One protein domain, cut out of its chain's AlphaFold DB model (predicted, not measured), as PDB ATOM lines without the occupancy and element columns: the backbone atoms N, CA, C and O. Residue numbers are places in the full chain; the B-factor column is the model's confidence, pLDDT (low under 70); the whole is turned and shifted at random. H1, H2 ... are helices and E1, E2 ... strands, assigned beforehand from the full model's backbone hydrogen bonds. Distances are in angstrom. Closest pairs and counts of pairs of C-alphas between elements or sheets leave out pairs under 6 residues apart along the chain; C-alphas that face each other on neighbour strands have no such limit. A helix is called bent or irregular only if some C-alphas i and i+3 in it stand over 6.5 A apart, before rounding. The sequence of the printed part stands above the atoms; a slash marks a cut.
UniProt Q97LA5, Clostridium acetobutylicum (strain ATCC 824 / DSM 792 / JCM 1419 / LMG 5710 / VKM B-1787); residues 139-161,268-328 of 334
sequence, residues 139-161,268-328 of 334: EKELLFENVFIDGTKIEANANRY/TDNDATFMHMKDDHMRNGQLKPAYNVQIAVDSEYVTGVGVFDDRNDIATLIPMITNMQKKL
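What this domain is: This is residues 139 to 161 and 268 to 328 of the 334 residues of a protein of Clostridium acetobutylicum (strain ATCC 824 / DSM 792 / JCM 1419 / LMG 5710 / VKM B-1787) (UniProt Q97LA5). What is the shape? An elongated, strongly twisted sheet follows the bent strand E3, with E1 on one side, E2 and E4 on the other, and H1 covering E4. What is printed? There are 84 residues, class mixed, in the order E1 E2 E3 E4 H1; the branched sheet is antiparallel, and E2 E3 E4 form a meander, successive antiparallel neighbours. It is loose, radius of gyration of the C-alphas 15.0 A, spanning 48 by 25 by 20 A.

Where its parts are: Where is E3? Residues 287 to 298 run 31.7 A from C-alpha 287 at (54.186, -2.919, -0.657). And the others? E1 is residues 148 to 155, 23.2 A; E4, 301 to 308, 20.9 A; E2, 273 to 276, 10.1 A; H1, 317 to 327, 15.6 A, ending at C-alpha 327 (24.492, -5.025, -15.360).

How they stand to each other: What pairs with E3? It bends by 62 degrees at residue 290. Within hydrogen-bond range are N 152 and O 293 to E1, 2.8 A, and, in hairpins, N 288 and O 275 to E2, 3.0 A, and N 294 and O 306 to E4, 2.8 A. Where is H1? It is on the sheet, height 8.4 A, over E4 and only just not over E3, on which 2 of its C-alphas fall; the closest C-alphas of H1 and E4, Met 320 and Gly 306, are 6.1 A apart. It runs across E4, only just, at 63 degrees on the local plane, with every O i to N i+4 pair within hydrogen-bond range.

The domain as a whole: Is anything missing? Residues 162 to 267 are cut out; C-alphas 161 and 268 are 10.0 A apart. Any weakness? Of the links printed whole, none is long; residue 281 is under pLDDT 70.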
ATOM      1  N   GLU A 139      20.727 -18.800 -23.168       89.88
ATOM      2  CA  GLU A 139      20.964 -20.154 -23.685       89.88
ATOM      3  C   GLU A 139      21.070 -21.213 -22.565       89.88
ATOM      4  O   GLU A 139      21.234 -22.390 -22.857       89.88
ATOM      5  N   LYS A 140      20.891 -20.820 -21.291       89.31
ATOM      6  CA  LYS A 140      20.957 -21.681 -20.091       89.31
ATOM      7  C   LYS A 140      22.333 -22.301 -19.822       89.31
ATOM      8  O   LYS A 140      22.427 -23.288 -19.102       89.31
ATOM      9  N   GLU A 141      23.388 -21.676 -20.336       89.69
ATOM     10  CA  GLU A 141      24.780 -22.035 -20.030       89.69
ATOM     11  C   GLU A 141      25.236 -21.490 -18.663       89.69
ATOM     12  O   GLU A 141      26.258 -21.907 -18.131       89.69
ATOM     13  N   LEU A 142      24.483 -20.546 -18.081       88.38
ATOM     14  CA  LEU A 142      24.745 -19.973 -16.756       88.38
ATOM     15  C   LEU A 142      23.594 -20.294 -15.803       88.38
ATOM     16  O   LEU A 142      22.432 -20.031 -16.123       88.38
ATOM     17  N   LEU A 143      23.930 -20.819 -14.625       81.69
ATOM     18  CA  LEU A 143      22.963 -21.222 -13.599       81.69
ATOM     19  C   LEU A 143      22.754 -20.135 -12.537       81.69
ATOM     20  O   LEU A 143      21.682 -20.058 -11.946       81.69
ATOM     21  N   PHE A 144      23.762 -19.293 -12.284       81.50
ATOM     22  CA  PHE A 144      23.792 -18.269 -11.231       81.50
ATOM     23  C   PHE A 144      23.523 -18.772  -9.801       81.50
ATOM     24  O   PHE A 144      23.346 -17.960  -8.893       81.50
ATOM     25  N   GLU A 145      23.529 -20.087  -9.569       84.81
ATOM     26  CA  GLU A 145      23.401 -20.676  -8.231       84.81
ATOM     27  C   GLU A 145      24.689 -20.504  -7.421       84.81
ATOM     28  O   GLU A 145      24.656 -20.154  -6.242       84.81
ATOM     29  N   ASN A 146      25.835 -20.719  -8.073       86.19
ATOM     30  CA  ASN A 146      27.156 -20.636  -7.469       86.19
ATOM     31  C   ASN A 146      28.041 -19.701  -8.296       86.19
ATOM     32  O   ASN A 146      28.143 -19.842  -9.510       86.19
ATOM     33  N   VAL A 147      28.716 -18.767  -7.626       87.00
ATOM     34  CA  VAL A 147      29.701 -17.881  -8.253       87.00
ATOM     35  C   VAL A 147      31.004 -17.983  -7.480       87.00
ATOM     36  O   VAL A 147      31.047 -17.732  -6.275       87.00
ATOM     37  N   PHE A 148      32.076 -18.325  -8.186       89.50
ATOM     38  CA  PHE A 148      33.424 -18.361  -7.639       89.50
ATOM     39  C   PHE A 148      34.123 -17.046  -7.941       89.50
ATOM     40  O   PHE A 148      34.069 -16.559  -9.069       89.50
ATOM     41  N   ILE A 149      34.779 -16.463  -6.942       88.75
ATOM     42  CA  ILE A 149      35.489 -15.195  -7.096       88.75
ATOM     43  C   ILE A 149      36.941 -15.399  -6.694       88.75
ATOM     44  O   ILE A 149      37.209 -15.851  -5.581       88.75
ATOM     45  N   ASP A 150      37.859 -15.048  -7.592       89.00
ATOM     46  CA  ASP A 150      39.288 -14.986  -7.292       89.00
ATOM     47  C   ASP A 150      39.871 -13.612  -7.638       89.00
ATOM     48  O   ASP A 150      39.491 -12.954  -8.616       89.00
ATOM     49  N   GLY A 151      40.811 -13.190  -6.798       88.88
ATOM     50  CA  GLY A 151      41.466 -11.897  -6.842       88.88
ATOM     51  C   GLY A 151      42.900 -11.990  -7.343       88.88
ATOM     52  O   GLY A 151      43.723 -12.777  -6.859       88.88
ATOM     53  N   THR A 152      43.265 -11.106  -8.265       90.50
ATOM     54  CA  THR A 152      44.654 -10.875  -8.655       90.50
ATOM     55  C   THR A 152      45.039  -9.414  -8.478       90.50
ATOM     56  O   THR A 152      44.301  -8.493  -8.822       90.50
ATOM     57  N   LYS A 153      46.227  -9.186  -7.917       91.12
ATOM     58  CA  LYS A 153      46.740  -7.838  -7.668       91.12
ATOM     59  C   LYS A 153      47.590  -7.411  -8.849       91.12
ATOM     60  O   LYS A 153      48.578  -8.070  -9.162       91.12
ATOM     61  N   ILE A 154      47.222  -6.298  -9.471       91.50
ATOM     62  CA  ILE A 154      47.932  -5.731 -10.618       91.50
ATOM     63  C   ILE A 154      48.645  -4.460 -10.169       91.50
ATOM     64  O   ILE A 154      48.027  -3.565  -9.595       91.50
ATOM     65  N   GLU A 155      49.955  -4.389 -10.417       91.94
ATOM     66  CA  GLU A 155      50.764  -3.211 -10.089       91.94
ATOM     67  C   GLU A 155      50.269  -2.007 -10.906       91.94
ATOM     68  O   GLU A 155      50.113  -2.084 -12.126       91.94
ATOM     69  N   ALA A 156      50.013  -0.893 -10.227       92.00
ATOM     70  CA  ALA A 156      49.626   0.351 -10.871       92.00
ATOM     71  C   ALA A 156      50.843   0.987 -11.553       92.00
ATOM     72  O   ALA A 156      51.977   0.867 -11.081       92.00
ATOM     73  N   ASN A 157      50.614   1.738 -12.633       91.12
ATOM     74  CA  ASN A 157      51.665   2.543 -13.254       91.12
ATOM     75  C   ASN A 157      51.909   3.822 -12.438       91.12
ATOM     76  O   ASN A 157      51.546   4.928 -12.838       91.12
ATOM     77  N   ALA A 158      52.493   3.647 -11.258       90.38
ATOM     78  CA  ALA A 158      52.697   4.687 -10.268       90.38
ATOM     79  C   ALA A 158      54.104   4.597  -9.672       90.38
ATOM     80  O   ALA A 158      54.759   3.552  -9.700       90.38
ATOM     81  N   ASN A 159      54.583   5.695  -9.089       87.50
ATOM     82  CA  ASN A 159      55.870   5.680  -8.415       87.50
ATOM     83  C   ASN A 159      55.809   4.761  -7.181       87.50
ATOM     84  O   ASN A 159      55.003   4.948  -6.266       87.50
ATOM     85  N   ARG A 160      56.708   3.770  -7.164       83.31
ATOM     86  CA  ARG A 160      56.792   2.703  -6.157       83.31
ATOM     87  C   ARG A 160      57.135   3.192  -4.754       83.31
ATOM     88  O   ARG A 160      56.930   2.450  -3.802       83.31
ATOM     89  N   TYR A 161      57.669   4.405  -4.623       81.94
ATOM     90  CA  TYR A 161      58.244   4.905  -3.373       81.94
ATOM     91  C   TYR A 161      57.468   6.077  -2.760       81.94
ATOM     92  O   TYR A 161      57.841   6.593  -1.705       81.94
ATOM     93  N   THR A 268      51.213   9.630  -7.131       91.62
ATOM     94  CA  THR A 268      51.199   9.769  -8.602       91.62
ATOM     95  C   THR A 268      49.959   9.158  -9.239       91.62
ATOM     96  O   THR A 268      49.574   9.569 -10.325       91.62
ATOM     97  N   ASP A 269      49.360   8.181  -8.563       91.94
ATOM     98  CA  ASP A 269      48.097   7.562  -8.939       91.94
ATOM     99  C   ASP A 269      47.233   7.508  -7.685       91.94
ATOM    100  O   ASP A 269      47.396   6.642  -6.820       91.94
ATOM    101  N   ASN A 270      46.359   8.504  -7.562       91.94
ATOM    102  CA  ASN A 270      45.571   8.671  -6.360       91.94
ATOM    103  C   ASN A 270      44.561   7.547  -6.175       91.94
ATOM    104  O   ASN A 270      44.071   7.456  -5.065       91.94
ATOM    105  N   ASP A 271      44.247   6.708  -7.163       89.94
ATOM    106  CA  ASP A 271      43.269   5.622  -7.015       89.94
ATOM    107  C   ASP A 271      43.932   4.307  -6.582       89.94
ATOM    108  O   ASP A 271      43.286   3.458  -5.972       89.94
ATOM    109  N   ALA A 272      45.244   4.174  -6.792       92.00
ATOM    110  CA  ALA A 272      46.005   3.004  -6.379       92.00
ATOM    111  C   ALA A 272      46.233   2.949  -4.857       92.00
ATOM    112  O   ALA A 272      46.663   3.921  -4.219       92.00
ATOM    113  N   THR A 273      46.052   1.758  -4.284       91.62
ATOM    114  CA  THR A 273      46.323   1.463  -2.871       91.62
ATOM    115  C   THR A 273      47.585   0.616  -2.751       91.62
ATOM    116  O   THR A 273      47.920  -0.168  -3.632       91.62
ATOM    117  N   PHE A 274      48.319   0.749  -1.650       90.06
ATOM    118  CA  PHE A 274      49.506  -0.072  -1.423       90.06
ATOM    119  C   PHE A 274      49.142  -1.468  -0.926       90.06
ATOM    120  O   PHE A 274      48.494  -1.605   0.116       90.06
ATOM    121  N   MET A 275      49.589  -2.490  -1.656       90.25
ATOM    122  CA  MET A 275      49.264  -3.896  -1.416       90.25
ATOM    123  C   MET A 275      50.521  -4.772  -1.461       90.25
ATOM    124  O   MET A 275      51.520  -4.405  -2.083       90.25
ATOM    125  N   HIS A 276      50.464  -5.935  -0.808       87.81
ATOM    126  CA  HIS A 276      51.448  -6.995  -1.022       87.81
ATOM    127  C   HIS A 276      51.154  -7.667  -2.359       87.81
ATOM    128  O   HIS A 276      50.025  -8.100  -2.590       87.81
ATOM    129  N   MET A 277      52.154  -7.739  -3.230       86.69
ATOM    130  CA  MET A 277      52.020  -8.424  -4.515       86.69
ATOM    131  C   MET A 277      52.184  -9.934  -4.330       86.69
ATOM    132  O   MET A 277      52.874 -10.362  -3.407       86.69
ATOM    133  N   LYS A 278      51.571 -10.730  -5.219       79.62
ATOM    134  CA  LYS A 278      51.802 -12.186  -5.266       79.62
ATOM    135  C   LYS A 278      53.273 -12.483  -5.610       79.62
ATOM    136  O   LYS A 278      53.904 -13.304  -4.953       79.62
ATOM    137  N   ASP A 279      53.835 -11.731  -6.559       73.06
ATOM    138  CA  ASP A 279      55.243 -11.827  -6.946       73.06
ATOM    139  C   ASP A 279      56.126 -10.905  -6.090       73.06
ATOM    140  O   ASP A 279      56.294  -9.712  -6.374       73.06
ATOM    141  N   ASP A 280      56.709 -11.474  -5.034       72.19
ATOM    142  CA  ASP A 280      57.737 -10.837  -4.205       72.19
ATOM    143  C   ASP A 280      59.083 -11.557  -4.366       72.19
ATOM    144  O   ASP A 280      59.527 -12.325  -3.510       72.19
ATOM    145  N   HIS A 281      59.749 -11.311  -5.499       63.19
ATOM    146  CA  HIS A 281      61.054 -11.913  -5.803       63.19
ATOM    147  C   HIS A 281      62.123 -11.608  -4.747       63.19
ATOM    148  O   HIS A 281      63.017 -12.423  -4.534       63.19
ATOM    149  N   MET A 282      62.032 -10.450  -4.086       72.06
ATOM    150  CA  MET A 282      62.981 -10.030  -3.055       72.06
ATOM    151  C   MET A 282      62.622 -10.572  -1.663       72.06
ATOM    152  O   MET A 282      63.427 -10.427  -0.746       72.06
ATOM    153  N   ARG A 283      61.433 -11.177  -1.496       73.19
ATOM    154  CA  ARG A 283      60.882 -11.692  -0.227       73.19
ATOM    155  C   ARG A 283      60.959 -10.687   0.926       73.19
ATOM    156  O   ARG A 283      61.105 -11.066   2.086       73.19
ATOM    157  N   ASN A 284      60.906  -9.398   0.608       80.62
ATOM    158  CA  ASN A 284      61.045  -8.320   1.584       80.62
ATOM    159  C   ASN A 284      59.683  -7.772   2.039       80.62
ATOM    160  O   ASN A 284      59.631  -6.836   2.837       80.62
ATOM    161  N   GLY A 285      58.581  -8.330   1.527       76.81
ATOM    162  CA  GLY A 285      57.224  -7.894   1.822       76.81
ATOM    163  C   GLY A 285      56.946  -6.474   1.338       76.81
ATOM    164  O   GLY A 285      56.073  -5.803   1.891       76.81
ATOM    165  N   GLN A 286      57.688  -5.969   0.347       82.69
ATOM    166  CA  GLN A 286      57.545  -4.584  -0.079       82.69
ATOM    167  C   GLN A 286      56.165  -4.343  -0.692       82.69
ATOM    168  O   GLN A 286      55.762  -4.964  -1.676       82.69
ATOM    169  N   LEU A 287      55.457  -3.372  -0.120       88.56
ATOM    170  CA  LEU A 287      54.186  -2.919  -0.657       88.56
ATOM    171  C   LEU A 287      54.406  -2.118  -1.936       88.56
ATOM    172  O   LEU A 287      55.274  -1.244  -1.994       88.56
ATOM    173  N   LYS A 288      53.558  -2.363  -2.929       90.12
ATOM    174  CA  LYS A 288      53.545  -1.615  -4.185       90.12
ATOM    175  C   LYS A 288      52.168  -1.003  -4.424       90.12
ATOM    176  O   LYS A 288      51.177  -1.554  -3.940       90.12
ATOM    177  N   PRO A 289      52.089   0.154  -5.105       92.75
ATOM    178  CA  PRO A 289      50.805   0.698  -5.520       92.75
ATOM    179  C   PRO A 289      50.173  -0.273  -6.518       92.75
ATOM    180  O   PRO A 289      50.811  -0.663  -7.494       92.75
ATOM    181  N   ALA A 290      48.952  -0.702  -6.240       92.88
ATOM    182  CA  ALA A 290      48.280  -1.743  -6.993       92.88
ATOM    183  C   ALA A 290      46.760  -1.581  -6.931       92.88
ATOM    184  O   ALA A 290      46.221  -0.853  -6.091       92.88
ATOM    185  N   TYR A 291      46.097  -2.314  -7.816       93.06
ATOM    186  CA  TYR A 291      44.663  -2.554  -7.794       93.06
ATOM    187  C   TYR A 291      44.399  -4.034  -7.562       93.06
ATOM    188  O   TYR A 291      45.155  -4.889  -8.031       93.06
ATOM    189  N   ASN A 292      43.312  -4.330  -6.865       91.62
ATOM    190  CA  ASN A 292      42.835  -5.685  -6.680       91.62
ATOM    191  C   ASN A 292      41.746  -5.972  -7.717       91.62
ATOM    192  O   ASN A 292      40.634  -5.456  -7.617       91.62
ATOM    193  N   VAL A 293      42.084  -6.748  -8.745       92.38
ATOM    194  CA  VAL A 293      41.149  -7.154  -9.794       92.38
ATOM    195  C   VAL A 293      40.504  -8.465  -9.386       92.38
ATOM    196  O   VAL A 293      41.200  -9.449  -9.168       92.38
ATOM    197  N   GLN A 294      39.182  -8.477  -9.297       92.44
ATOM    198  CA  GLN A 294      38.389  -9.660  -8.984       92.44
ATOM    199  C   GLN A 294      37.707 -10.167 -10.245       92.44
ATOM    200  O   GLN A 294      37.172  -9.374 -11.029       92.44
ATOM    201  N   ILE A 295      37.701 -11.482 -10.416       92.75
ATOM    202  CA  ILE A 295      37.061 -12.169 -11.535       92.75
ATOM    203  C   ILE A 295      36.036 -13.139 -10.959       92.75
ATOM    204  O   ILE A 295      36.371 -13.937 -10.089       92.75
ATOM    205  N   ALA A 296      34.795 -13.033 -11.429       92.38
ATOM    206  CA  ALA A 296      33.707 -13.929 -11.075       92.38
ATOM    207  C   ALA A 296      33.535 -14.950 -12.189       92.38
ATOM    208  O   ALA A 296      33.480 -14.581 -13.368       92.38
ATOM    209  N   VAL A 297      33.443 -16.212 -11.794       92.69
ATOM    210  CA  VAL A 297      33.289 -17.355 -12.682       92.69
ATOM    211  C   VAL A 297      32.057 -18.149 -12.266       92.69
ATOM    212  O   VAL A 297      31.880 -18.459 -11.087       92.69
ATOM    213  N   ASP A 298      31.219 -18.472 -13.243       91.94
ATOM    214  CA  ASP A 298      30.091 -19.398 -13.129       91.94
ATOM    215  C   ASP A 298      30.139 -20.329 -14.340       91.94
ATOM    216  O   ASP A 298      30.318 -19.857 -15.462       91.94
ATOM    217  N   SER A 299      30.011 -21.637 -14.104       89.75
ATOM    218  CA  SER A 299      29.945 -22.653 -15.163       89.75
ATOM    219  C   SER A 299      31.097 -22.528 -16.174       89.75
ATOM    220  O   SER A 299      30.897 -22.570 -17.377       89.75
ATOM    221  N   GLU A 300      32.317 -22.305 -15.663       90.06
ATOM    222  CA  GLU A 300      33.562 -22.077 -16.428       90.06
ATOM    223  C   GLU A 300      33.631 -20.759 -17.226       90.06
ATOM    224  O   GLU A 300      34.685 -20.408 -17.765       90.06
ATOM    225  N   TYR A 301      32.565 -19.959 -17.232       92.12
ATOM    226  CA  TYR A 301      32.526 -18.655 -17.882       92.12
ATOM    227  C   TYR A 301      32.868 -17.523 -16.924       92.12
ATOM    228  O   TYR A 301      32.391 -17.457 -15.792       92.12
ATOM    229  N   VAL A 302      33.635 -16.549 -17.415       93.00
ATOM    230  CA  VAL A 302      33.806 -15.274 -16.714       93.00
ATOM    231  C   VAL A 302      32.505 -14.478 -16.825       93.00
ATOM    232  O   VAL A 302      32.131 -14.044 -17.914       93.00
ATOM    233  N   THR A 303      31.833 -14.255 -15.698       92.56
ATOM    234  CA  THR A 303      30.527 -13.572 -15.621       92.56
ATOM    235  C   THR A 303      30.614 -12.163 -15.046       92.56
ATOM    236  O   THR A 303      29.690 -11.359 -15.193       92.56
ATOM    237  N   GLY A 304      31.742 -11.814 -14.426       91.94
ATOM    238  CA  GLY A 304      31.959 -10.487 -13.868       91.94
ATOM    239  C   GLY A 304      33.430 -10.158 -13.677       91.94
ATOM    240  O   GLY A 304      34.247 -11.023 -13.373       91.94
ATOM    241  N   VAL A 305      33.757  -8.876 -13.822       91.94
ATOM    242  CA  VAL A 305      35.083  -8.332 -13.520       91.94
ATOM    243  C   VAL A 305      34.905  -7.062 -12.697       91.94
ATOM    244  O   VAL A 305      34.073  -6.212 -13.019       91.94
ATOM    245  N   GLY A 306      35.677  -6.934 -11.621       90.81
ATOM    246  CA  GLY A 306      35.689  -5.756 -10.757       90.81
ATOM    247  C   GLY A 306      37.111  -5.314 -10.443       90.81
ATOM    248  O   GLY A 306      38.008  -6.140 -10.323       90.81
ATOM    249  N   VAL A 307      37.319  -4.005 -10.303       91.56
ATOM    250  CA  VAL A 307      38.603  -3.424  -9.892       91.56
ATOM    251  C   VAL A 307      38.382  -2.672  -8.589       91.56
ATOM    252  O   VAL A 307      37.563  -1.756  -8.536       91.56
ATOM    253  N   PHE A 308      39.104  -3.069  -7.548       90.12
ATOM    254  CA  PHE A 308      38.942  -2.562  -6.191       90.12
ATOM    255  C   PHE A 308      40.252  -1.986  -5.658       90.12
ATOM    256  O   PHE A 308      41.351  -2.411  -6.026       90.12
ATOM    257  N   ASP A 309      40.128  -1.015  -4.761       87.25
ATOM    258  CA  ASP A 309      41.235  -0.407  -4.028       87.25
ATOM    259  C   ASP A 309      41.481  -1.090  -2.665       87.25
ATOM    260  O   ASP A 309      42.443  -0.751  -1.965       87.25
ATOM    261  N   ASP A 310      40.659  -2.083  -2.309       85.31
ATOM    262  CA  ASP A 310      40.807  -2.931  -1.127       85.31
ATOM    263  C   ASP A 310      41.964  -3.929  -1.266       85.31
ATOM    264  O   ASP A 310      42.188  -4.546  -2.306       85.31
ATOM    265  N   ARG A 311      42.716  -4.123  -0.175       80.94
ATOM    266  CA  ARG A 311      43.908  -4.995  -0.169       80.94
ATOM    267  C   ARG A 311      43.571  -6.484  -0.114       80.94
ATOM    268  O   ARG A 311      44.409  -7.310  -0.482       80.94
ATOM    269  N   ASN A 312      42.403  -6.812   0.424       79.56
ATOM    270  CA  ASN A 312      41.910  -8.164   0.627       79.56
ATOM    271  C   ASN A 312      40.531  -8.327  -0.015       79.56
ATOM    272  O   ASN A 312      39.848  -7.347  -0.300       79.56
ATOM    273  N   ASP A 313      40.139  -9.579  -0.213       77.00
ATOM    274  CA  ASP A 313      38.961  -9.922  -1.020       77.00
ATOM    275  C   ASP A 313      37.670  -9.966  -0.173       77.00
ATOM    276  O   ASP A 313      36.558 -10.064  -0.681       77.00
ATOM    277  N   ILE A 314      37.799  -9.828   1.152       79.62
ATOM    278  CA  ILE A 314      36.678  -9.913   2.104       79.62
ATOM    279  C   ILE A 314      35.639  -8.816   1.833       79.62
ATOM    280  O   ILE A 314      34.438  -9.071   1.854       79.62
ATOM    281  N   ALA A 315      36.094  -7.588   1.579       82.25
ATOM    282  CA  ALA A 315      35.207  -6.449   1.360       82.25
ATOM    283  C   ALA A 315      34.721  -6.327  -0.096       82.25
ATOM    284  O   ALA A 315      33.819  -5.533  -0.362       82.25
ATOM    285  N   THR A 316      35.280  -7.103  -1.033       84.50
ATOM    286  CA  THR A 316      35.020  -6.940  -2.472       84.50
ATOM    287  C   THR A 316      33.818  -7.743  -2.965       84.50
ATOM    288  O   THR A 316      33.212  -7.358  -3.963       84.50
ATOM    289  N   LEU A 317      33.413  -8.797  -2.246       85.69
ATOM    290  CA  LEU A 317      32.309  -9.688  -2.630       85.69
ATOM    291  C   LEU A 317      30.975  -8.946  -2.825       85.69
ATOM    292  O   LEU A 317      30.388  -8.992  -3.904       85.69
ATOM    293  N   ILE A 318      30.505  -8.227  -1.798       88.38
ATOM    294  CA  ILE A 318      29.209  -7.525  -1.843       88.38
ATOM    295  C   ILE A 318      29.190  -6.461  -2.958       88.38
ATOM    296  O   ILE A 318      28.261  -6.477  -3.772       88.38
ATOM    297  N   PRO A 319      30.190  -5.557  -3.062       89.06
ATOM    298  CA  PRO A 319      30.275  -4.618  -4.177       89.06
ATOM    299  C   PRO A 319      30.279  -5.290  -5.553       89.06
ATOM    300  O   PRO A 319      29.634  -4.789  -6.475       89.06
ATOM    301  N   MET A 320      30.978  -6.418  -5.695       88.00
ATOM    302  CA  MET A 320      31.085  -7.144  -6.956       88.00
ATOM    303  C   MET A 320      29.749  -7.744  -7.390       88.00
ATOM    304  O   MET A 320      29.310  -7.480  -8.508       88.00
ATOM    305  N   ILE A 321      29.061  -8.458  -6.494       87.94
ATOM    306  CA  ILE A 321      27.729  -9.018  -6.764       87.94
ATOM    307  C   ILE A 321      26.737  -7.895  -7.086       87.94
ATOM    308  O   ILE A 321      26.026  -7.967  -8.084       87.94
ATOM    309  N   THR A 322      26.742  -6.809  -6.305       89.19
ATOM    310  CA  THR A 322      25.868  -5.647  -6.546       89.19
ATOM    311  C   THR A 322      26.105  -5.030  -7.931       89.19
ATOM    312  O   THR A 322      25.163  -4.618  -8.609       89.19
ATOM    313  N   ASN A 323      27.365  -4.940  -8.366       87.81
ATOM    314  CA  ASN A 323      27.725  -4.438  -9.692       87.81
ATOM    315  C   ASN A 323      27.260  -5.395 -10.803       87.81
ATOM    316  O   ASN A 323      26.700  -4.941 -11.799       87.81
ATOM    317  N   MET A 324      27.434  -6.705 -10.613       87.81
ATOM    318  CA  MET A 324      26.955  -7.723 -11.550       87.81
ATOM    319  C   MET A 324      25.431  -7.683 -11.693       87.81
ATOM    320  O   MET A 324      24.942  -7.577 -12.811       87.81
ATOM    321  N   GLN A 325      24.680  -7.651 -10.589       86.50
ATOM    322  CA  GLN A 325      23.211  -7.579 -10.599       86.50
ATOM    323  C   GLN A 325      22.668  -6.349 -11.334       86.50
ATOM    324  O   GLN A 325      21.639  -6.427 -11.992       86.50
ATOM    325  N   LYS A 326      23.358  -5.204 -11.256       87.25
ATOM    326  CA  LYS A 326      22.958  -3.987 -11.984       87.25
ATOM    327  C   LYS A 326      23.144  -4.092 -13.497       87.25
ATOM    328  O   LYS A 326      22.511  -3.335 -14.230       87.25
ATOM    329  N   LYS A 327      24.070  -4.936 -13.954       85.75
ATOM    330  CA  LYS A 327      24.492  -5.025 -15.360       85.75
ATOM    331  C   LYS A 327      23.933  -6.254 -16.068       85.75
ATOM    332  O   LYS A 327      23.718  -6.217 -17.280       85.75
ATOM    333  N   LEU A 328      23.689  -7.323 -15.321       82.62
ATOM    334  CA  LEU A 328      23.004  -8.502 -15.814       82.62
ATOM    335  C   LEU A 328      21.505  -8.210 -15.854       82.62
ATOM    336  O   LEU A 328      20.919  -7.752 -14.876       82.62
TER     337      LEU A 328